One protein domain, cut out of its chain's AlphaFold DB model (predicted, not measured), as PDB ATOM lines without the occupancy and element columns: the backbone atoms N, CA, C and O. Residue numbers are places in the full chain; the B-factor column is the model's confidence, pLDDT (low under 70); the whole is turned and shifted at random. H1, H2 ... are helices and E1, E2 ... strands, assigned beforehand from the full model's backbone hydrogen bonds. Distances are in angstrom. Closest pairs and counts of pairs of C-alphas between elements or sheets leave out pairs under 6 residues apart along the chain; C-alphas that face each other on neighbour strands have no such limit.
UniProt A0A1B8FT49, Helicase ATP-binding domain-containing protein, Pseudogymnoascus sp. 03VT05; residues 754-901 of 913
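This is residues 754 to 901 of the 913 residues of the protein "Helicase ATP-binding domain-containing protein" of Pseudogymnoascus sp. 03VT05 (UniProt A0A1B8FT49). Eight short helices make a loosely ordered body, with a small hairpin of two strands, E1 and E2, at one far end of its longest axis. H1 and H2 run side by side toward and back from that hairpin; H3 and H8 lie nearest the middle, H4 runs beside H8, H5 crosses H3, and H6 and H7 lie at the other end. The printed part has 148 residues, in the order H1 E1 E2 H2 H3 H4 H5 H6 H7 H8, and is mostly helix; the two-strand sheet, E1 - E2, is antiparallel. The whole is compact, with a radius of gyration of the C-alphas of 16.9 A and spans of 55 by 42 by 32 A.

Start at the hairpin of E1, residues 771 to 773, and E2, residues 779 to 781, antiparallel at 155 degrees. Look there for N 772 and O 780, 3.0 A apart and within hydrogen-bond range. Next find H1, residues 754 to 768, and H2, residues 783 to 792, which touch at a shallow tilt of 4 degrees, opposite ways; their closest C-alphas, of Pro 766 and Asn 785, are 4.8 A apart. H3, residues 798 to 804, touches H2 at a steep tilt of 50 degrees, closest at the C-alphas of Leu 792 and Tyr 798, 5.8 A. H5, residues 822 to 835, touches H3, closest at C-alphas 800 and 827, 5.5 A; at 72 degrees they are only just about perpendicular. With residues 823 to 824 alone H5 touches H6, residues 848 to 856; C-alphas 824 and 851 are closest, 6.8 A. H4, residues 807 to 814, touches H8, residues 887 to 899, at a shallow tilt of 3 degrees, the same way; C-alphas 807 and 887 are closest, 5.9 A. H7, residues 860 to 875, touches no helix, but it and H8 are near each other. Every O i to N i+4 pair is within hydrogen-bond range in H2, H5, H6 and H8; the counts are 9 of 11 in H1, 1 of 3 in H3, with 1 of 4 O i to N i+3 pairs, 2 of 4 in H4 and 10 of 12 in H7.

Find C-alpha 754 at (115.849, 86.856, 146.270); from there H1 runs 21.6 A to C-alpha 768. H7 also spans 21.6 A, H5 19.7 A. H8 runs 18.4 A to C-alpha 899 at (130.324, 109.513, 136.753).

The C-alphas farthest apart, of Asp 776 and His 846, are 57.3 A apart. The printed part has no cut; the links H5 to H6 and H7 to H8 are long. No printed residue has a pLDDT under 70.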
ATOM      1  N   ASP A 754     116.624  85.839 145.550       79.25
ATOM      2  CA  ASP A 754     115.849  86.856 146.270       79.25
ATOM      3  C   ASP A 754     115.388  87.983 145.341       79.25
ATOM      4  O   ASP A 754     114.208  88.329 145.299       79.25
ATOM      5  N   VAL A 755     116.288  88.478 144.485       82.81
ATOM      6  CA  VAL A 755     115.955  89.474 143.454       82.81
ATOM      7  C   VAL A 755     114.967  88.887 142.433       82.81
ATOM      8  O   VAL A 755     114.082  89.594 141.952       82.81
ATOM      9  N   GLN A 756     115.042  87.585 142.136       86.00
ATOM     10  CA  GLN A 756     114.070  86.888 141.290       86.00
ATOM     11  C   GLN A 756     112.696  86.783 141.968       86.00
ATOM     12  O   GLN A 756     111.679  86.947 141.291       86.00
ATOM     13  N   LYS A 757     112.643  86.552 143.288       90.94
ATOM     14  CA  LYS A 757     111.398  86.571 144.071       90.94
ATOM     15  C   LYS A 757     110.743  87.955 144.016       90.94
ATOM     16  O   LYS A 757     109.598  88.054 143.577       90.94
ATOM     17  N   THR A 758     111.480  89.020 144.336       90.50
ATOM     18  CA  THR A 758     110.962  90.397 144.263       90.50
ATOM     19  C   THR A 758     110.564  90.785 142.834       90.50
ATOM     20  O   THR A 758     109.518  91.399 142.629       90.50
ATOM     21  N   TYR A 759     111.319  90.365 141.809       92.62
ATOM     22  CA  TYR A 759     110.908  90.543 140.411       92.62
ATOM     23  C   TYR A 759     109.556  89.872 140.120       92.62
ATOM     24  O   TYR A 759     108.703  90.474 139.465       92.62
ATOM     25  N   ASN A 760     109.339  88.640 140.589       94.25
ATOM     26  CA  ASN A 760     108.090  87.908 140.370       94.25
ATOM     27  C   ASN A 760     106.899  88.614 141.040       94.25
ATOM     28  O   ASN A 760     105.841  88.748 140.425       94.25
ATOM     29  N   GLU A 761     107.085  89.111 142.265       94.88
ATOM     30  CA  GLU A 761     106.075  89.864 143.020       94.88
ATOM     31  C   GLU A 761     105.683  91.164 142.293       94.88
ATOM     32  O   GLU A 761     104.502  91.392 142.016       94.88
ATOM     33  N   LEU A 762     106.671  91.970 141.884       93.56
ATOM     34  CA  LEU A 762     106.452  93.242 141.180       93.56
ATOM     35  C   LEU A 762     105.880  93.062 139.766       93.56
ATOM     36  O   LEU A 762     105.032  93.841 139.327       93.56
ATOM     37  N   SER A 763     106.325  92.035 139.037       95.31
ATOM     38  CA  SER A 763     105.890  91.784 137.657       95.31
ATOM     39  C   SER A 763     104.508  91.131 137.554       95.31
ATOM     40  O   SER A 763     103.862  91.266 136.512       95.31
ATOM     41  N   ALA A 764     104.003  90.480 138.609       95.88
ATOM     42  CA  ALA A 764     102.747  89.726 138.572       95.88
ATOM     43  C   ALA A 764     101.530  90.563 138.131       95.88
ATOM     44  O   ALA A 764     100.741  90.116 137.293       95.88
ATOM     45  N   ALA A 765     101.358  91.776 138.667       93.50
ATOM     46  CA  ALA A 765     100.214  92.626 138.328       93.50
ATOM     47  C   ALA A 765     100.306  93.244 136.911       93.50
ATOM     48  O   ALA A 765      99.307  93.170 136.184       93.50
ATOM     49  N   PRO A 766     101.463  93.778 136.457       94.31
ATOM     50  CA  PRO A 766     101.668  94.150 135.059       94.31
ATOM     51  C   PRO A 766     101.503  92.983 134.074       94.31
ATOM     52  O   PRO A 766     100.859  93.175 133.045       94.31
ATOM     53  N   LEU A 767     102.010  91.779 134.383       94.12
ATOM     54  CA  LEU A 767     101.894  90.585 133.525       94.12
ATOM     55  C   LEU A 767     100.430  90.188 133.289       94.12
ATOM     56  O   LEU A 767     100.012  90.059 132.140       94.12
ATOM     57  N   ARG A 768      99.622  90.085 134.355       93.19
ATOM     58  CA  ARG A 768      98.174  89.778 134.261       93.19
ATOM     59  C   ARG A 768      97.380  90.793 133.430       93.19
ATOM     60  O   ARG A 768      96.273  90.491 133.000       93.19
ATOM     61  N   LYS A 769      97.916  92.002 133.233       92.38
ATOM     62  CA  LYS A 769      97.288  93.107 132.489       92.38
ATOM     63  C   LYS A 769      98.104  93.511 131.248       92.38
ATOM     64  O   LYS A 769      97.931  94.622 130.741       92.38
ATOM     65  N   LEU A 770      99.026  92.663 130.783       94.56
ATOM     66  CA  LEU A 770      99.991  93.001 129.730       94.56
ATOM     67  C   LEU A 770      99.356  93.076 128.338       94.56
ATOM     68  O   LEU A 770      99.751  93.916 127.532       94.56
ATOM     69  N   ALA A 771      98.356  92.242 128.068       93.31
ATOM     70  CA  ALA A 771      97.611  92.245 126.820       93.31
ATOM     71  C   ALA A 771      96.142  91.860 127.045       93.31
ATOM     72  O   ALA A 771      95.797  91.270 128.067       93.31
ATOM     73  N   HIS A 772      95.292  92.190 126.076       89.19
ATOM     74  CA  HIS A 772      93.937  91.658 125.945       89.19
ATOM     75  C   HIS A 772      93.683  91.250 124.492       89.19
ATOM     76  O   HIS A 772      94.312  91.778 123.572       89.19
ATOM     77  N   PHE A 773      92.772  90.303 124.292       87.94
ATOM     78  CA  PHE A 773      92.368  89.836 122.970       87.94
ATOM     79  C   PHE A 773      91.171  90.653 122.478       87.94
ATOM     80  O   PHE A 773      90.266  90.970 123.253       87.94
ATOM     81  N   LEU A 774      91.183  91.009 121.198       85.81
ATOM     82  CA  LEU A 774      90.044  91.588 120.492       85.81
ATOM     83  C   LEU A 774      89.125  90.463 119.967       85.81
ATOM     84  O   LEU A 774      89.586  89.327 119.833       85.81
ATOM     85  N   PRO A 775      87.848  90.744 119.634       88.50
ATOM     86  CA  PRO A 775      86.908  89.724 119.146       88.50
ATOM     87  C   PRO A 775      87.342  89.004 117.858       88.50
ATOM     88  O   PRO A 775      86.871  87.909 117.580       88.50
ATOM     89  N   ASP A 776      88.254  89.602 117.089       81.38
ATOM     90  CA  ASP A 776      88.863  89.044 115.874       81.38
ATOM     91  C   ASP A 776      90.167  88.257 116.135       81.38
ATOM     92  O   ASP A 776      90.918  87.951 115.210       81.38
ATOM     93  N   GLY A 777      90.474  87.962 117.403       83.12
ATOM     94  CA  GLY A 777      91.671  87.232 117.824       83.12
ATOM     95  C   GLY A 777      92.959  88.063 117.877       83.12
ATOM     96  O   GLY A 777      93.977  87.562 118.361       83.12
ATOM     97  N   ARG A 778      92.959  89.333 117.440       80.38
ATOM     98  CA  ARG A 778      94.160  90.185 117.509       80.38
ATOM     99  C   ARG A 778      94.508  90.553 118.952       80.38
ATOM    100  O   ARG A 778      93.640  90.820 119.779       80.38
ATOM    101  N   VAL A 779      95.807  90.622 119.248       87.56
ATOM    102  CA  VAL A 779      96.331  90.897 120.597       87.56
ATOM    103  C   VAL A 779      96.674  92.380 120.760       87.56
ATOM    104  O   VAL A 779      97.564  92.902 120.086       87.56
ATOM    105  N   CYS A 780      96.006  93.056 121.693       88.00
ATOM    106  CA  CYS A 780      96.249  94.457 122.026       88.00
ATOM    107  C   CYS A 780      97.134  94.580 123.280       88.00
ATOM    108  O   CYS A 780      96.739  94.203 124.385       88.00
ATOM    109  N   TRP A 781      98.344  95.120 123.110       91.31
ATOM    110  CA  TRP A 781      99.356  95.237 124.166       91.31
ATOM    111  C   TRP A 781      99.195  96.513 125.003       91.31
ATOM    112  O   TRP A 781      99.225  97.633 124.486       91.31
ATOM    113  N   ASN A 782      99.123  96.363 126.326       92.88
ATOM    114  CA  ASN A 782      99.120  97.480 127.264       92.88
ATOM    115  C   ASN A 782     100.527  98.091 127.372       92.88
ATOM    116  O   ASN A 782     101.415  97.564 128.049       92.88
ATOM    117  N   ARG A 783     100.720  99.247 126.726       89.94
ATOM    118  CA  ARG A 783     102.012  99.950 126.679       89.94
ATOM    119  C   ARG A 783     102.557 100.350 128.057       89.94
ATOM    120  O   ARG A 783     103.773 100.327 128.220       89.94
ATOM    121  N   ARG A 784     101.716 100.674 129.055       90.50
ATOM    122  CA  ARG A 784     102.199 101.025 130.411       90.50
ATOM    123  C   ARG A 784     102.791  99.802 131.110       90.50
ATOM    124  O   ARG A 784     103.887  99.888 131.655       90.50
ATOM    125  N   ASN A 785     102.108  98.662 131.029       93.25
ATOM    126  CA  ASN A 785     102.563  97.418 131.653       93.25
ATOM    127  C   ASN A 785     103.787  96.835 130.928       93.25
ATOM    128  O   ASN A 785     104.752  96.446 131.577       93.25
ATOM    129  N   SER A 786     103.804  96.881 129.591       92.19
ATOM    130  CA  SER A 786     104.972  96.521 128.773       92.19
ATOM    131  C   SER A 786     106.203  97.387 129.100       92.19
ATOM    132  O   SER A 786     107.294  96.855 129.325       92.19
ATOM    133  N   ARG A 787     106.028  98.714 129.236       91.94
ATOM    134  CA  ARG A 787     107.084  99.639 129.687       91.94
ATOM    135  C   ARG A 787     107.603  99.268 131.077       91.94
ATOM    136  O   ARG A 787     108.810  99.136 131.248       91.94
ATOM    137  N   ASN A 788     106.705  99.091 132.047       92.00
ATOM    138  CA  ASN A 788     107.051  98.760 133.431       92.00
ATOM    139  C   ASN A 788     107.876  97.459 133.508       92.00
ATOM    140  O   ASN A 788     108.986  97.478 134.034       92.00
ATOM    141  N   LEU A 789     107.413  96.377 132.872       93.00
ATOM    142  CA  LEU A 789     108.137  95.100 132.818       93.00
ATOM    143  C   LEU A 789     109.507  95.217 132.136       93.00
ATOM    144  O   LEU A 789     110.480  94.623 132.597       93.00
ATOM    145  N   THR A 790     109.613  96.013 131.070       92.06
ATOM    146  CA  THR A 790     110.894  96.255 130.383       92.06
ATOM    147  C   THR A 790     111.907  96.927 131.320       92.06
ATOM    148  O   THR A 790     113.060  96.490 131.387       92.06
ATOM    149  N   LEU A 791     111.471  97.933 132.089       92.50
ATOM    150  CA  LEU A 791     112.301  98.615 133.087       92.50
ATOM    151  C   LEU A 791     112.671  97.694 134.263       92.50
ATOM    152  O   LEU A 791     113.856  97.560 134.560       92.50
ATOM    153  N   LEU A 792     111.707  96.982 134.863       92.25
ATOM    154  CA  LEU A 792     111.971  96.014 135.942       92.25
ATOM    155  C   LEU A 792     112.934  94.901 135.504       92.25
ATOM    156  O   LEU A 792     113.803  94.497 136.270       92.25
ATOM    157  N   SER A 793     112.852  94.448 134.247       88.75
ATOM    158  CA  SER A 793     113.810  93.480 133.692       88.75
ATOM    159  C   SER A 793     115.230  94.048 133.536       88.75
ATOM    160  O   SER A 793     116.147  93.308 133.179       88.75
ATOM    161  N   THR A 794     115.409  95.358 133.712       88.19
ATOM    162  CA  THR A 794     116.700  96.055 133.662       88.19
ATOM    163  C   THR A 794     117.247  96.271 135.071       88.19
ATOM    164  O   THR A 794     118.387  95.889 135.329       88.19
ATOM    165  N   ALA A 795     116.446  96.828 135.980       88.88
ATOM    166  CA  ALA A 795     116.776  96.982 137.398       88.88
ATOM    167  C   ALA A 795     115.494  97.058 138.243       88.88
ATOM    168  O   ALA A 795     114.538  97.727 137.843       88.88
ATOM    169  N   LEU A 796     115.473  96.445 139.432       90.56
ATOM    170  CA  LEU A 796     114.294  96.528 140.311       90.56
ATOM    171  C   LEU A 796     114.049  97.938 140.870       90.56
ATOM    172  O   LEU A 796     112.908  98.296 141.145       90.56
ATOM    173  N   SER A 797     115.086  98.775 140.961       89.62
ATOM    174  CA  SER A 797     114.989 100.184 141.370       89.62
ATOM    175  C   SER A 797     114.052 101.030 140.493       89.62
ATOM    176  O   SER A 797     113.531 102.051 140.946       89.62
ATOM    177  N   TYR A 798     113.735 100.577 139.273       92.69
ATOM    178  CA  TYR A 798     112.694 101.185 138.444       92.69
ATOM    179  C   TYR A 798     111.265 101.023 138.990       92.69
ATOM    180  O   TYR A 798     110.369 101.675 138.462       92.69
ATOM    181  N   GLN A 799     111.020 100.245 140.051       92.25
ATOM    182  CA  GLN A 799     109.747 100.328 140.779       92.25
ATOM    183  C   GLN A 799     109.523 101.733 141.374       92.25
ATOM    184  O   GLN A 799     108.397 102.220 141.396       92.25
ATOM    185  N   TRP A 800     110.610 102.403 141.781       92.38
ATOM    186  CA  TRP A 800     110.609 103.725 142.407       92.38
ATOM    187  C   TRP A 800     110.819 104.839 141.376       92.38
ATOM    188  O   TRP A 800     109.993 105.738 141.234       92.38
ATOM    189  N   ALA A 801     111.894 104.743 140.585       89.94
ATOM    190  CA  ALA A 801     112.238 105.758 139.585       89.94
ATOM    191  C   ALA A 801     111.385 105.674 138.300       89.94
ATOM    192  O   ALA A 801     111.348 106.619 137.515       89.94
ATOM    193  N   GLY A 802     110.703 104.552 138.046       87.81
ATOM    194  CA  GLY A 802     110.164 104.198 136.729       87.81
ATOM    195  C   GLY A 802     109.229 105.223 136.098       87.81
ATOM    196  O   GLY A 802     109.369 105.505 134.911       87.81
ATOM    197  N   ASP A 803     108.297 105.814 136.843       86.00
ATOM    198  CA  ASP A 803     107.346 106.793 136.288       86.00
ATOM    199  C   ASP A 803     107.874 108.250 136.306       86.00
ATOM    200  O   ASP A 803     107.227 109.139 135.760       86.00
ATOM    201  N   TYR A 804     109.098 108.479 136.805       84.88
ATOM    202  CA  TYR A 804     109.803 109.778 136.840       84.88
ATOM    203  C   TYR A 804     110.919 109.907 135.784       84.88
ATOM    204  O   TYR A 804     111.795 110.772 135.879       84.88
ATOM    205  N   VAL A 805     110.919 109.002 134.800       80.94
ATOM    206  CA  VAL A 805     111.956 108.892 133.769       80.94
ATOM    207  C   VAL A 805     111.307 108.630 132.398       80.94
ATOM    208  O   VAL A 805     111.297 107.514 131.858       80.94
ATOM    209  N   THR A 806     110.692 109.672 131.839       79.44
ATOM    210  CA  THR A 806     109.940 109.647 130.569       79.44
ATOM    211  C   THR A 806     110.679 110.351 129.420       79.44
ATOM    212  O   THR A 806     111.692 111.021 129.611       79.44
ATOM    213  N   ALA A 807     110.204 110.163 128.181       77.19
ATOM    214  CA  ALA A 807     110.893 110.627 126.967       77.19
ATOM    215  C   ALA A 807     111.049 112.162 126.890       77.19
ATOM    216  O   ALA A 807     112.066 112.664 126.419       77.19
ATOM    217  N   ASP A 808     110.068 112.905 127.400       78.38
ATOM    218  CA  ASP A 808     110.048 114.370 127.486       78.38
ATOM    219  C   ASP A 808     111.008 114.944 128.548       78.38
ATOM    220  O   ASP A 808     111.322 116.138 128.524       78.38
ATOM    221  N   GLN A 809     111.497 114.095 129.458       79.25
ATOM    222  CA  GLN A 809     112.422 114.454 130.535       79.25
ATOM    223  C   GLN A 809     113.890 114.166 130.182       79.25
ATOM    224  O   GLN A 809     114.778 114.679 130.860       79.25
ATOM    225  N   VAL A 810     114.168 113.388 129.123       81.06
ATOM    226  CA  VAL A 810     115.523 112.941 128.725       81.06
ATOM    227  C   VAL A 810     116.520 114.091 128.673       81.06
ATOM    228  O   VAL A 810     117.563 114.032 129.317       81.06
ATOM    229  N   LYS A 811     116.175 115.167 127.960       81.81
ATOM    230  CA  LYS A 811     117.022 116.354 127.812       81.81
ATOM    231  C   LYS A 811     117.312 117.044 129.151       81.81
ATOM    232  O   LYS A 811     118.419 117.520 129.376       81.81
ATOM    233  N   GLY A 812     116.327 117.060 130.052       84.81
ATOM    234  CA  GLY A 812     116.457 117.614 131.402       84.81
ATOM    235  C   GLY A 812     117.298 116.748 132.342       84.81
ATOM    236  O   GLY A 812     117.939 117.288 133.237       84.81
ATOM    237  N   TRP A 813     117.340 115.428 132.131       84.88
ATOM    238  CA  TRP A 813     118.247 114.519 132.836       84.88
ATOM    239  C   TRP A 813     119.679 114.578 132.278       84.88
ATOM    240  O   TRP A 813     120.610 114.778 133.053       84.88
ATOM    241  N   LYS A 814     119.864 114.509 130.949       82.06
ATOM    242  CA  LYS A 814     121.185 114.600 130.285       82.06
ATOM    243  C   LYS A 814     121.978 115.859 130.670       82.06
ATOM    244  O   LYS A 814     123.202 115.813 130.716       82.06
ATOM    245  N   ALA A 815     121.286 116.970 130.937       84.12
ATOM    246  CA  ALA A 815     121.888 118.258 131.288       84.12
ATOM    247  C   ALA A 815     122.402 118.364 132.740       84.12
ATOM    248  O   ALA A 815     123.060 119.349 133.079       84.12
ATOM    249  N   LYS A 816     122.102 117.396 133.617       86.31
ATOM    250  CA  LYS A 816     122.540 117.426 135.022       86.31
ATOM    251  C   LYS A 816     123.989 116.935 135.127       86.31
ATOM    252  O   LYS A 816     124.344 115.942 134.498       86.31
ATOM    253  N   LYS A 817     124.826 117.608 135.925       80.62
ATOM    254  CA  LYS A 817     126.223 117.185 136.168       80.62
ATOM    255  C   LYS A 817     126.303 115.939 137.049       80.62
ATOM    256  O   LYS A 817     127.016 115.002 136.719       80.62
ATOM    257  N   ASP A 818     125.502 115.915 138.109       86.00
ATOM    258  CA  ASP A 818     125.514 114.857 139.124       86.00
ATOM    259  C   ASP A 818     124.408 113.823 138.833       86.00
ATOM    260  O   ASP A 818     123.668 113.407 139.725       86.00
ATOM    261  N   CYS A 819     124.219 113.454 137.556       88.56
ATOM    262  CA  CYS A 819     123.048 112.681 137.120       88.56
ATOM    263  C   CYS A 819     122.946 111.298 137.789       88.56
ATOM    264  O   CYS A 819     121.843 110.762 137.886       88.56
ATOM    265  N   LEU A 820     124.070 110.738 138.261       90.75
ATOM    266  CA  LEU A 820     124.094 109.485 139.014       90.75
ATOM    267  C   LEU A 820     123.565 109.651 140.440       90.75
ATOM    268  O   LEU A 820     122.672 108.905 140.815       90.75
ATOM    269  N   TRP A 821     124.058 110.626 141.208       93.19
ATOM    270  CA  TRP A 821     123.667 110.834 142.610       93.19
ATOM    271  C   TRP A 821     122.170 111.147 142.779       93.19
ATOM    272  O   TRP A 821     121.524 110.698 143.724       93.19
ATOM    273  N   LEU A 822     121.593 111.840 141.795       91.25
ATOM    274  CA  LEU A 822     120.158 112.141 141.728       91.25
ATOM    275  C   LEU A 822     119.272 110.898 141.499       91.25
ATOM    276  O   LEU A 822     118.047 111.016 141.463       91.25
ATOM    277  N   TRP A 823     119.863 109.715 141.292       91.50
ATOM    278  CA  TRP A 823     119.139 108.456 141.117       91.50
ATOM    279  C   TRP A 823     118.939 107.711 142.448       91.50
ATOM    280  O   TRP A 823     117.785 107.401 142.745       91.50
ATOM    281  N   PRO A 824     119.965 107.490 143.305       91.62
ATOM    282  CA  PRO A 824     119.762 107.116 144.704       91.62
ATOM    283  C   PRO A 824     118.851 108.080 145.477       91.62
ATOM    284  O   PRO A 824     117.973 107.600 146.188       91.62
ATOM    285  N   GLU A 825     118.997 109.402 145.296       93.62
ATOM    286  CA  GLU A 825     118.130 110.422 145.924       93.62
ATOM    287  C   GLU A 825     116.650 110.177 145.571       93.62
ATOM    288  O   GLU A 825     115.828 109.910 146.448       93.62
ATOM    289  N   LEU A 826     116.326 110.127 144.271       92.25
ATOM    290  CA  LEU A 826     114.975 109.836 143.775       92.25
ATOM    291  C   LEU A 826     114.436 108.473 144.246       92.25
ATOM    292  O   LEU A 826     113.231 108.325 144.446       92.25
ATOM    293  N   ILE A 827     115.291 107.459 144.393       92.94
ATOM    294  CA  ILE A 827     114.874 106.148 144.905       92.94
ATOM    295  C   ILE A 827     114.536 106.238 146.399       92.94
ATOM    296  O   ILE A 827     113.504 105.703 146.807       92.94
ATOM    297  N   GLN A 828     115.365 106.915 147.197       93.75
ATOM    298  CA  GLN A 828     115.155 107.074 148.636       93.75
ATOM    299  C   GLN A 828     113.882 107.867 148.937       93.75
ATOM    300  O   GLN A 828     113.046 107.383 149.699       93.75
ATOM    301  N   ASP A 829     113.688 109.019 148.287       94.19
ATOM    302  CA  ASP A 829     112.472 109.836 148.413       94.19
ATOM    303  C   ASP A 829     111.203 108.997 148.210       94.19
ATOM    304  O   ASP A 829     110.231 109.112 148.957       94.19
ATOM    305  N   LYS A 830     111.213 108.117 147.200       94.25
ATOM    306  CA  LYS A 830     110.047 107.309 146.822       94.25
ATOM    307  C   LYS A 830     109.873 106.049 147.668       94.25
ATOM    308  O   LYS A 830     108.733 105.636 147.868       94.25
ATOM    309  N   GLN A 831     110.947 105.487 148.226       92.88
ATOM    310  CA  GLN A 831     110.845 104.491 149.299       92.88
ATOM    311  C   GLN A 831     110.221 105.104 150.560       92.88
ATOM    312  O   GLN A 831     109.293 104.519 151.123       92.88
ATOM    313  N   LEU A 832     110.678 106.293 150.969       92.88
ATOM    314  CA  LEU A 832     110.180 106.998 152.153       92.88
ATOM    315  C   LEU A 832     108.704 107.389 151.993       92.88
ATOM    316  O   LEU A 832     107.902 107.078 152.870       92.88
ATOM    317  N   GLU A 833     108.322 107.979 150.854       92.56
ATOM    318  CA  GLU A 833     106.930 108.345 150.540       92.56
ATOM    319  C   GLU A 833     105.982 107.132 150.539       92.56
ATOM    320  O   GLU A 833     104.844 107.240 150.994       92.56
ATOM    321  N   ALA A 834     106.434 105.973 150.046       89.75
ATOM    322  CA  ALA A 834     105.588 104.788 149.892       89.75
ATOM    323  C   ALA A 834     105.605 103.814 151.085       89.75
ATOM    324  O   ALA A 834     104.682 103.010 151.217       89.75
ATOM    325  N   THR A 835     106.654 103.828 151.919       90.81
ATOM    326  CA  THR A 835     106.875 102.804 152.965       90.81
ATOM    327  C   THR A 835     107.282 103.355 154.334       90.81
ATOM    328  O   THR A 835     107.357 102.587 155.291       90.81
ATOM    329  N   GLY A 836     107.562 104.658 154.452       91.62
ATOM    330  CA  GLY A 836     108.035 105.288 155.691       91.62
ATOM    331  C   GLY A 836     109.496 104.991 156.059       91.62
ATOM    332  O   GLY A 836     109.954 105.430 157.110       91.62
ATOM    333  N   LYS A 837     110.239 104.262 155.217       90.75
ATOM    334  CA  LYS A 837     111.659 103.919 155.407       90.75
ATOM    335  C   LYS A 837     112.412 103.889 154.071       90.75
ATOM    336  O   LYS A 837     111.796 103.953 153.014       90.75
ATOM    337  N   SER A 838     113.737 103.761 154.115       87.75
ATOM    338  CA  SER A 838     114.588 103.484 152.949       87.75
ATOM    339  C   SER A 838     115.399 102.212 153.198       87.75
ATOM    340  O   SER A 838     115.723 101.899 154.342       87.75
ATOM    341  N   ASP A 839     115.705 101.463 152.137       84.00
ATOM    342  CA  ASP A 839     116.426 100.180 152.228       84.00
ATOM    343  C   ASP A 839     117.964 100.349 152.104       84.00
ATOM    344  O   ASP A 839     118.683  99.380 151.830       84.00
ATOM    345  N   PHE A 840     118.459 101.587 152.245       85.06
ATOM    346  CA  PHE A 840     119.875 101.980 152.229       85.06
ATOM    347  C   PHE A 840     120.095 103.359 152.884       85.06
ATOM    348  O   PHE A 840     119.164 104.151 153.030       85.06
ATOM    349  N   ILE A 841     121.351 103.671 153.218       85.94
ATOM    350  CA  ILE A 841     121.810 105.032 153.544       85.94
ATOM    351  C   ILE A 841     122.198 105.726 152.230       85.94
ATOM    352  O   ILE A 841     122.848 105.109 151.385       85.94
ATOM    353  N   LEU A 842     121.769 106.975 152.023       89.12
ATOM    354  CA  LEU A 842     122.062 107.725 150.797       89.12
ATOM    355  C   LEU A 842     123.552 108.111 150.759       89.12
ATOM    356  O   LEU A 842     123.984 108.827 151.662       89.12
ATOM    357  N   PRO A 843     124.332 107.693 149.741       87.50
ATOM    358  CA  PRO A 843     125.733 108.086 149.638       87.50
ATOM    359  C   PRO A 843     125.896 109.584 149.391       87.50
ATOM    360  O   PRO A 843     125.055 110.226 148.747       87.50
ATOM    361  N   GLU A 844     127.026 110.137 149.813       84.75
ATOM    362  CA  GLU A 844     127.389 111.504 149.471       84.75
ATOM    363  C   GLU A 844     127.645 111.679 147.965       84.75
ATOM    364  O   GLU A 844     127.978 110.745 147.227       84.75
ATOM    365  N   LYS A 845     127.544 112.930 147.493       87.62
ATOM    366  CA  LYS A 845     127.757 113.300 146.081       87.62
ATOM    367  C   LYS A 845     129.126 112.893 145.543       87.62
ATOM    368  O   LYS A 845     129.244 112.607 144.353       87.62
ATOM    369  N   HIS A 846     130.134 112.851 146.410       84.19
ATOM    370  CA  HIS A 846     131.501 112.495 146.054       84.19
ATOM    371  C   HIS A 846     131.748 110.968 146.028       84.19
ATOM    372  O   HIS A 846     132.672 110.510 145.356       84.19
ATOM    373  N   GLU A 847     130.897 110.163 146.676       80.75
ATOM    374  CA  GLU A 847     131.057 108.708 146.836       80.75
ATOM    375  C   GLU A 847     130.560 107.912 145.613       80.75
ATOM    376  O   GLU A 847     129.683 107.046 145.705       80.75
ATOM    377  N   ILE A 848     131.127 108.194 144.435       82.81
ATOM    378  CA  ILE A 848     130.715 107.594 143.151       82.81
ATOM    379  C   ILE A 848     130.681 106.056 143.212       82.81
ATOM    380  O   ILE A 848     129.756 105.444 142.677       82.81
ATOM    381  N   SER A 849     131.627 105.416 143.905       78.94
ATOM    382  CA  SER A 849     131.666 103.955 144.075       78.94
ATOM    383  C   SER A 849     130.426 103.406 144.790       78.94
ATOM    384  O   SER A 849     129.836 102.429 144.324       78.94
ATOM    385  N   LYS A 850     129.975 104.058 145.871       79.44
ATOM    386  CA  LYS A 850     128.782 103.648 146.634       79.44
ATOM    387  C   LYS A 850     127.499 103.923 145.846       79.44
ATOM    388  O   LYS A 850     126.608 103.075 145.806       79.44
ATOM    389  N   GLN A 851     127.438 105.049 145.125       85.31
ATOM    390  CA  GLN A 851     126.345 105.342 144.186       85.31
ATOM    391  C   GLN A 851     126.236 104.264 143.089       85.31
ATOM    392  O   GLN A 851     125.144 103.767 142.815       85.31
ATOM    393  N   LEU A 852     127.361 103.865 142.480       85.50
ATOM    394  CA  LEU A 852     127.397 102.819 141.452       85.50
ATOM    395  C   LEU A 852     127.017 101.443 142.008       85.50
ATOM    396  O   LEU A 852     126.264 100.731 141.345       85.50
ATOM    397  N   ALA A 853     127.480 101.075 143.208       81.81
ATOM    398  CA  ALA A 853     127.120  99.812 143.858       81.81
ATOM    399  C   ALA A 853     125.602  99.716 144.100       81.81
ATOM    400  O   ALA A 853     124.960  98.762 143.657       81.81
ATOM    401  N   LEU A 854     125.011 100.760 144.690       84.44
ATOM    402  CA  LEU A 854     123.572 100.874 144.942       84.44
ATOM    403  C   LEU A 854     122.752 100.772 143.648       84.44
ATOM    404  O   LEU A 854     121.770 100.035 143.586       84.44
ATOM    405  N   ILE A 855     123.177 101.453 142.582       86.56
ATOM    406  CA  ILE A 855     122.510 101.411 141.272       86.56
ATOM    407  C   ILE A 855     122.710 100.072 140.538       86.56
ATOM    408  O   ILE A 855     121.858  99.662 139.744       86.56
ATOM    409  N   CYS A 856     123.789  99.349 140.836       85.38
ATOM    410  CA  CYS A 856     124.021  97.980 140.380       85.38
ATOM    411  C   CYS A 856     123.216  96.921 141.161       85.38
ATOM    412  O   CYS A 856     122.987  95.825 140.633       85.38
ATOM    413  N   ARG A 857     122.775  97.222 142.391       81.81
ATOM    414  CA  ARG A 857     121.953  96.340 143.238       81.81
ATOM    415  C   ARG A 857     120.641  95.995 142.525       81.81
ATOM    416  O   ARG A 857     119.957  96.862 141.982       81.81
ATOM    417  N   GLY A 858     120.310  94.707 142.445       78.00
ATOM    418  CA  GLY A 858     119.153  94.241 141.670       78.00
ATOM    419  C   GLY A 858     119.207  94.513 140.151       78.00
ATOM    420  O   GLY A 858     118.165  94.441 139.494       78.00
ATOM    421  N   SER A 859     120.380  94.812 139.567       89.00
ATOM    422  CA  SER A 859     120.564  95.005 138.117       89.00
ATOM    423  C   SER A 859     121.689  94.127 137.536       89.00
ATOM    424  O   SER A 859     122.794  94.601 137.254       89.00
ATOM    425  N   PRO A 860     121.437  92.828 137.276       80.25
ATOM    426  CA  PRO A 860     122.442  91.950 136.676       80.25
ATOM    427  C   PRO A 860     122.832  92.395 135.257       80.25
ATOM    428  O   PRO A 860     123.977  92.204 134.859       80.25
ATOM    429  N   LYS A 861     121.921  93.044 134.514       85.62
ATOM    430  CA  LYS A 861     122.212  93.601 133.183       85.62
ATOM    431  C   LYS A 861     123.186  94.781 133.239       85.62
ATOM    432  O   LYS A 861     124.089  94.825 132.411       85.62
ATOM    433  N   LEU A 862     123.037  95.711 134.192       87.62
ATOM    434  CA  LEU A 862     123.975  96.829 134.334       87.62
ATOM    435  C   LEU A 862     125.343  96.331 134.807       87.62
ATOM    436  O   LEU A 862     126.353  96.670 134.194       87.62
ATOM    437  N   ARG A 863     125.362  95.452 135.819       82.12
ATOM    438  CA  ARG A 863     126.582  94.798 136.320       82.12
ATOM    439  C   ARG A 863     127.356  94.104 135.195       82.12
ATOM    440  O   ARG A 863     128.550  94.342 135.039       82.12
ATOM    441  N   GLN A 864     126.671  93.320 134.362       78.81
ATOM    442  CA  GLN A 864     127.279  92.656 133.207       78.81
ATOM    443  C   GLN A 864     127.720  93.639 132.110       78.81
ATOM    444  O   GLN A 864     128.768  93.437 131.499       78.81
ATOM    445  N   LEU A 865     126.948  94.695 131.844       86.44
ATOM    446  CA  LEU A 865     127.298  95.684 130.827       86.44
ATOM    447  C   LEU A 865     128.561  96.458 131.215       86.44
ATOM    448  O   LEU A 865     129.459  96.558 130.389       86.44
ATOM    449  N   LEU A 866     128.681  96.939 132.457       85.06
ATOM    450  CA  LEU A 866     129.854  97.695 132.924       85.06
ATOM    451  C   LEU A 866     131.168  96.898 132.796       85.06
ATOM    452  O   LEU A 866     132.191  97.466 132.421       85.06
ATOM    453  N   GLN A 867     131.129  95.575 132.983       77.12
ATOM    454  CA  GLN A 867     132.265  94.676 132.714       77.12
ATOM    455  C   GLN A 867     132.676  94.662 131.230       77.12
ATOM    456  O   GLN A 867     133.863  94.631 130.899       77.12
ATOM    457  N   ILE A 868     131.694  94.713 130.324       78.69
ATOM    458  CA  ILE A 868     131.909  94.789 128.872       78.69
ATOM    459  C   ILE A 868     132.454  96.173 128.483       78.69
ATOM    460  O   ILE A 868     133.314  96.257 127.610       78.69
ATOM    461  N   ILE A 869     132.039  97.252 129.164       84.38
ATOM    462  CA  ILE A 869     132.646  98.584 128.984       84.38
ATOM    463  C   ILE A 869     134.122  98.563 129.398       84.38
ATOM    464  O   ILE A 869     134.981  98.981 128.625       84.38
ATOM    465  N   ALA A 870     134.431  98.053 130.594       78.31
ATOM    466  CA  ALA A 870     135.797  98.016 131.105       78.31
ATOM    467  C   ALA A 870     136.730  97.197 130.194       78.31
ATOM    468  O   ALA A 870     137.796  97.673 129.808       78.31
ATOM    469  N   SER A 871     136.304  96.001 129.783       73.75
ATOM    470  CA  SER A 871     137.101  95.135 128.904       73.75
ATOM    471  C   SER A 871     137.219  95.665 127.469       73.75
ATOM    472  O   SER A 871     138.332  95.751 126.951       73.75
ATOM    473  N   LEU A 872     136.116  96.046 126.815       79.00
ATOM    474  CA  LEU A 872     136.158  96.444 125.404       79.00
ATOM    475  C   LEU A 872     136.570  97.904 125.198       79.00
ATOM    476  O   LEU A 872     137.384  98.173 124.319       79.00
ATOM    477  N   VAL A 873     136.024  98.841 125.976       83.06
ATOM    478  CA  VAL A 873     136.242 100.282 125.765       83.06
ATOM    479  C   VAL A 873     137.521 100.753 126.446       83.06
ATOM    480  O   VAL A 873     138.340 101.391 125.793       83.06
ATOM    481  N   LEU A 874     137.716 100.426 127.731       78.00
ATOM    482  CA  LEU A 874     138.857 100.944 128.500       78.00
ATOM    483  C   LEU A 874     140.149 100.156 128.240       78.00
ATOM    484  O   LEU A 874     141.174 100.764 127.952       78.00
ATOM    485  N   LEU A 875     140.108  98.819 128.310       74.94
ATOM    486  CA  LEU A 875     141.304  97.983 128.129       74.94
ATOM    487  C   LEU A 875     141.631  97.713 126.649       74.94
ATOM    488  O   LEU A 875     142.785  97.826 126.248       74.94
ATOM    489  N   ALA A 876     140.636  97.375 125.820       74.94
ATOM    490  CA  ALA A 876     140.857  97.011 124.412       74.94
ATOM    491  C   ALA A 876     140.657  98.158 123.393       74.94
ATOM    492  O   ALA A 876     140.732  97.909 122.187       74.94
ATOM    493  N   ASN A 877     140.392  99.391 123.853       82.81
ATOM    494  CA  ASN A 877     140.194 100.599 123.030       82.81
ATOM    495  C   ASN A 877     139.226 100.400 121.837       82.81
ATOM    496  O   ASN A 877     139.469 100.838 120.708       82.81
ATOM    497  N   ARG A 878     138.122  99.677 122.062       82.88
ATOM    498  CA  ARG A 878     137.070  99.429 121.066       82.88
ATOM    499  C   ARG A 878     135.905 100.391 121.264       82.88
ATOM    500  O   ARG A 878     135.431 100.608 122.375       82.88
ATOM    501  N   ARG A 879     135.371 100.908 120.155       87.06
ATOM    502  CA  ARG A 879     134.078 101.609 120.145       87.06
ATOM    503  C   ARG A 879     132.944 100.588 120.187       87.06
ATOM    504  O   ARG A 879     133.036  99.539 119.553       87.06
ATOM    505  N   ILE A 880     131.866 100.919 120.892       87.56
ATOM    506  CA  ILE A 880     130.663 100.088 121.014       87.56
ATOM    507  C   ILE A 880     129.406 100.922 120.748       87.56
ATOM    508  O   ILE A 880     129.389 102.126 120.998       87.56
ATOM    509  N   GLY A 881     128.343 100.273 120.276       90.88
ATOM    510  CA  GLY A 881     126.983 100.815 120.294       90.88
ATOM    511  C   GLY A 881     126.165 100.133 121.390       90.88
ATOM    512  O   GLY A 881     126.319  98.932 121.610       90.88
ATOM    513  N   ILE A 882     125.299 100.881 122.079       90.19
ATOM    514  CA  ILE A 882     124.396 100.333 123.102       90.19
ATOM    515  C   ILE A 882     122.964 100.742 122.764       90.19
ATOM    516  O   ILE A 882     122.568 101.897 122.923       90.19
ATOM    517  N   TRP A 883     122.167  99.775 122.316       90.06
ATOM    518  CA  TRP A 883     120.754  99.970 122.008       90.06
ATOM    519  C   TRP A 883     119.899  99.712 123.251       90.06
ATOM    520  O   TRP A 883     120.083  98.725 123.959       90.06
ATOM    521  N   CYS A 884     118.951 100.610 123.519       88.00
ATOM    522  CA  CYS A 884     118.074 100.563 124.688       88.00
ATOM    523  C   CYS A 884     116.616 100.718 124.255       88.00
ATOM    524  O   CYS A 884     116.273 101.685 123.581       88.00
ATOM    525  N   SER A 885     115.745  99.806 124.689       86.69
ATOM    526  CA  SER A 885     114.321  99.796 124.317       86.69
ATOM    527  C   SER A 885     113.515 100.977 124.870       86.69
ATOM    528  O   SER A 885     112.413 101.237 124.396       86.69
ATOM    529  N   LEU A 886     114.026 101.666 125.897       88.31
ATOM    530  CA  LEU A 886     113.361 102.778 126.575       88.31
ATOM    531  C   LEU A 886     114.370 103.883 126.933       88.31
ATOM    532  O   LEU A 886     115.480 103.555 127.363       88.31
ATOM    533  N   PRO A 887     113.989 105.176 126.864       84.06
ATOM    534  CA  PRO A 887     114.895 106.277 127.199       84.06
ATOM    535  C   PRO A 887     115.384 106.270 128.654       84.06
ATOM    536  O   PRO A 887     116.474 106.758 128.923       84.06
ATOM    537  N   GLY A 888     114.633 105.674 129.589       87.25
ATOM    538  CA  GLY A 888     115.079 105.559 130.981       87.25
ATOM    539  C   GLY A 888     116.346 104.728 131.151       87.25
ATOM    540  O   GLY A 888     117.244 105.138 131.881       87.25
ATOM    541  N   ASN A 889     116.487 103.654 130.370       89.75
ATOM    542  CA  ASN A 889     117.724 102.882 130.325       89.75
ATOM    543  C   ASN A 889     118.880 103.715 129.743       89.75
ATOM    544  O   ASN A 889     119.994 103.626 130.244       89.75
ATOM    545  N   GLN A 890     118.623 104.559 128.733       88.75
ATOM    546  CA  GLN A 890     119.649 105.458 128.183       88.75
ATOM    547  C   GLN A 890     120.126 106.489 129.215       88.75
ATOM    548  O   GLN A 890     121.322 106.746 129.299       88.75
ATOM    549  N   ILE A 891     119.213 107.062 130.009       88.19
ATOM    550  CA  ILE A 891     119.554 108.039 131.054       88.19
ATOM    551  C   ILE A 891     120.358 107.380 132.183       88.19
ATOM    552  O   ILE A 891     121.341 107.956 132.638       88.19
ATOM    553  N   LEU A 892     119.993 106.166 132.609       90.12
ATOM    554  CA  LEU A 892     120.751 105.459 133.643       90.12
ATOM    555  C   LEU A 892     122.188 105.156 133.189       90.12
ATOM    556  O   LEU A 892     123.134 105.351 133.946       90.12
ATOM    557  N   LEU A 893     122.364 104.748 131.928       91.38
ATOM    558  CA  LEU A 893     123.693 104.542 131.352       91.38
ATOM    559  C   LEU A 893     124.467 105.856 131.174       91.38
ATOM    560  O   LEU A 893     125.657 105.882 131.474       91.38
ATOM    561  N   HIS A 894     123.803 106.950 130.772       89.19
ATOM    562  CA  HIS A 894     124.394 108.300 130.759       89.19
ATOM    563  C   HIS A 894     125.001 108.647 132.114       89.19
ATOM    564  O   HIS A 894     126.173 108.995 132.195       89.19
ATOM    565  N   ALA A 895     124.210 108.488 133.176       90.31
ATOM    566  CA  ALA A 895     124.602 108.789 134.542       90.31
ATOM    567  C   ALA A 895     125.814 107.958 134.998       90.31
ATOM    568  O   ALA A 895     126.784 108.515 135.514       90.31
ATOM    569  N   CYS A 896     125.800 106.641 134.756       91.50
ATOM    570  CA  CYS A 896     126.935 105.773 135.073       91.50
ATOM    571  C   CYS A 896     128.205 106.165 134.302       91.50
ATOM    572  O   CYS A 896     129.276 106.246 134.899       91.50
ATOM    573  N   PHE A 897     128.112 106.426 132.995       90.81
ATOM    574  CA  PHE A 897     129.278 106.766 132.169       90.81
ATOM    575  C   PHE A 897     129.842 108.152 132.499       90.81
ATOM    576  O   PHE A 897     131.054 108.279 132.663       90.81
ATOM    577  N   GLN A 898     128.975 109.147 132.706       88.38
ATOM    578  CA  GLN A 898     129.334 110.491 133.162       88.38
ATOM    579  C   GLN A 898     130.119 110.448 134.483       88.38
ATOM    580  O   GLN A 898     131.177 111.067 134.590       88.38
ATOM    581  N   ALA A 899     129.642 109.680 135.470       87.62
ATOM    582  CA  ALA A 899     130.324 109.513 136.753       87.62
ATOM    583  C   ALA A 899     131.663 108.758 136.620       87.62
ATOM    584  O   ALA A 899     132.653 109.137 137.244       87.62
ATOM    585  N   LEU A 900     131.723 107.748 135.745       86.81
ATOM    586  CA  LEU A 900     132.948 107.015 135.390       86.81
ATOM    587  C   LEU A 900     133.908 107.801 134.469       86.81
ATOM    588  O   LEU A 900     134.959 107.277 134.107       86.81
ATOM    589  N   ARG A 901     133.567 109.042 134.084       86.75
ATOM    590  CA  ARG A 901     134.319 109.895 133.136       86.75
ATOM    591  C   ARG A 901     134.557 109.254 131.760       86.75
ATOM    592  O   ARG A 901     135.505 109.597 131.058       86.75
TER     593      ARG A 901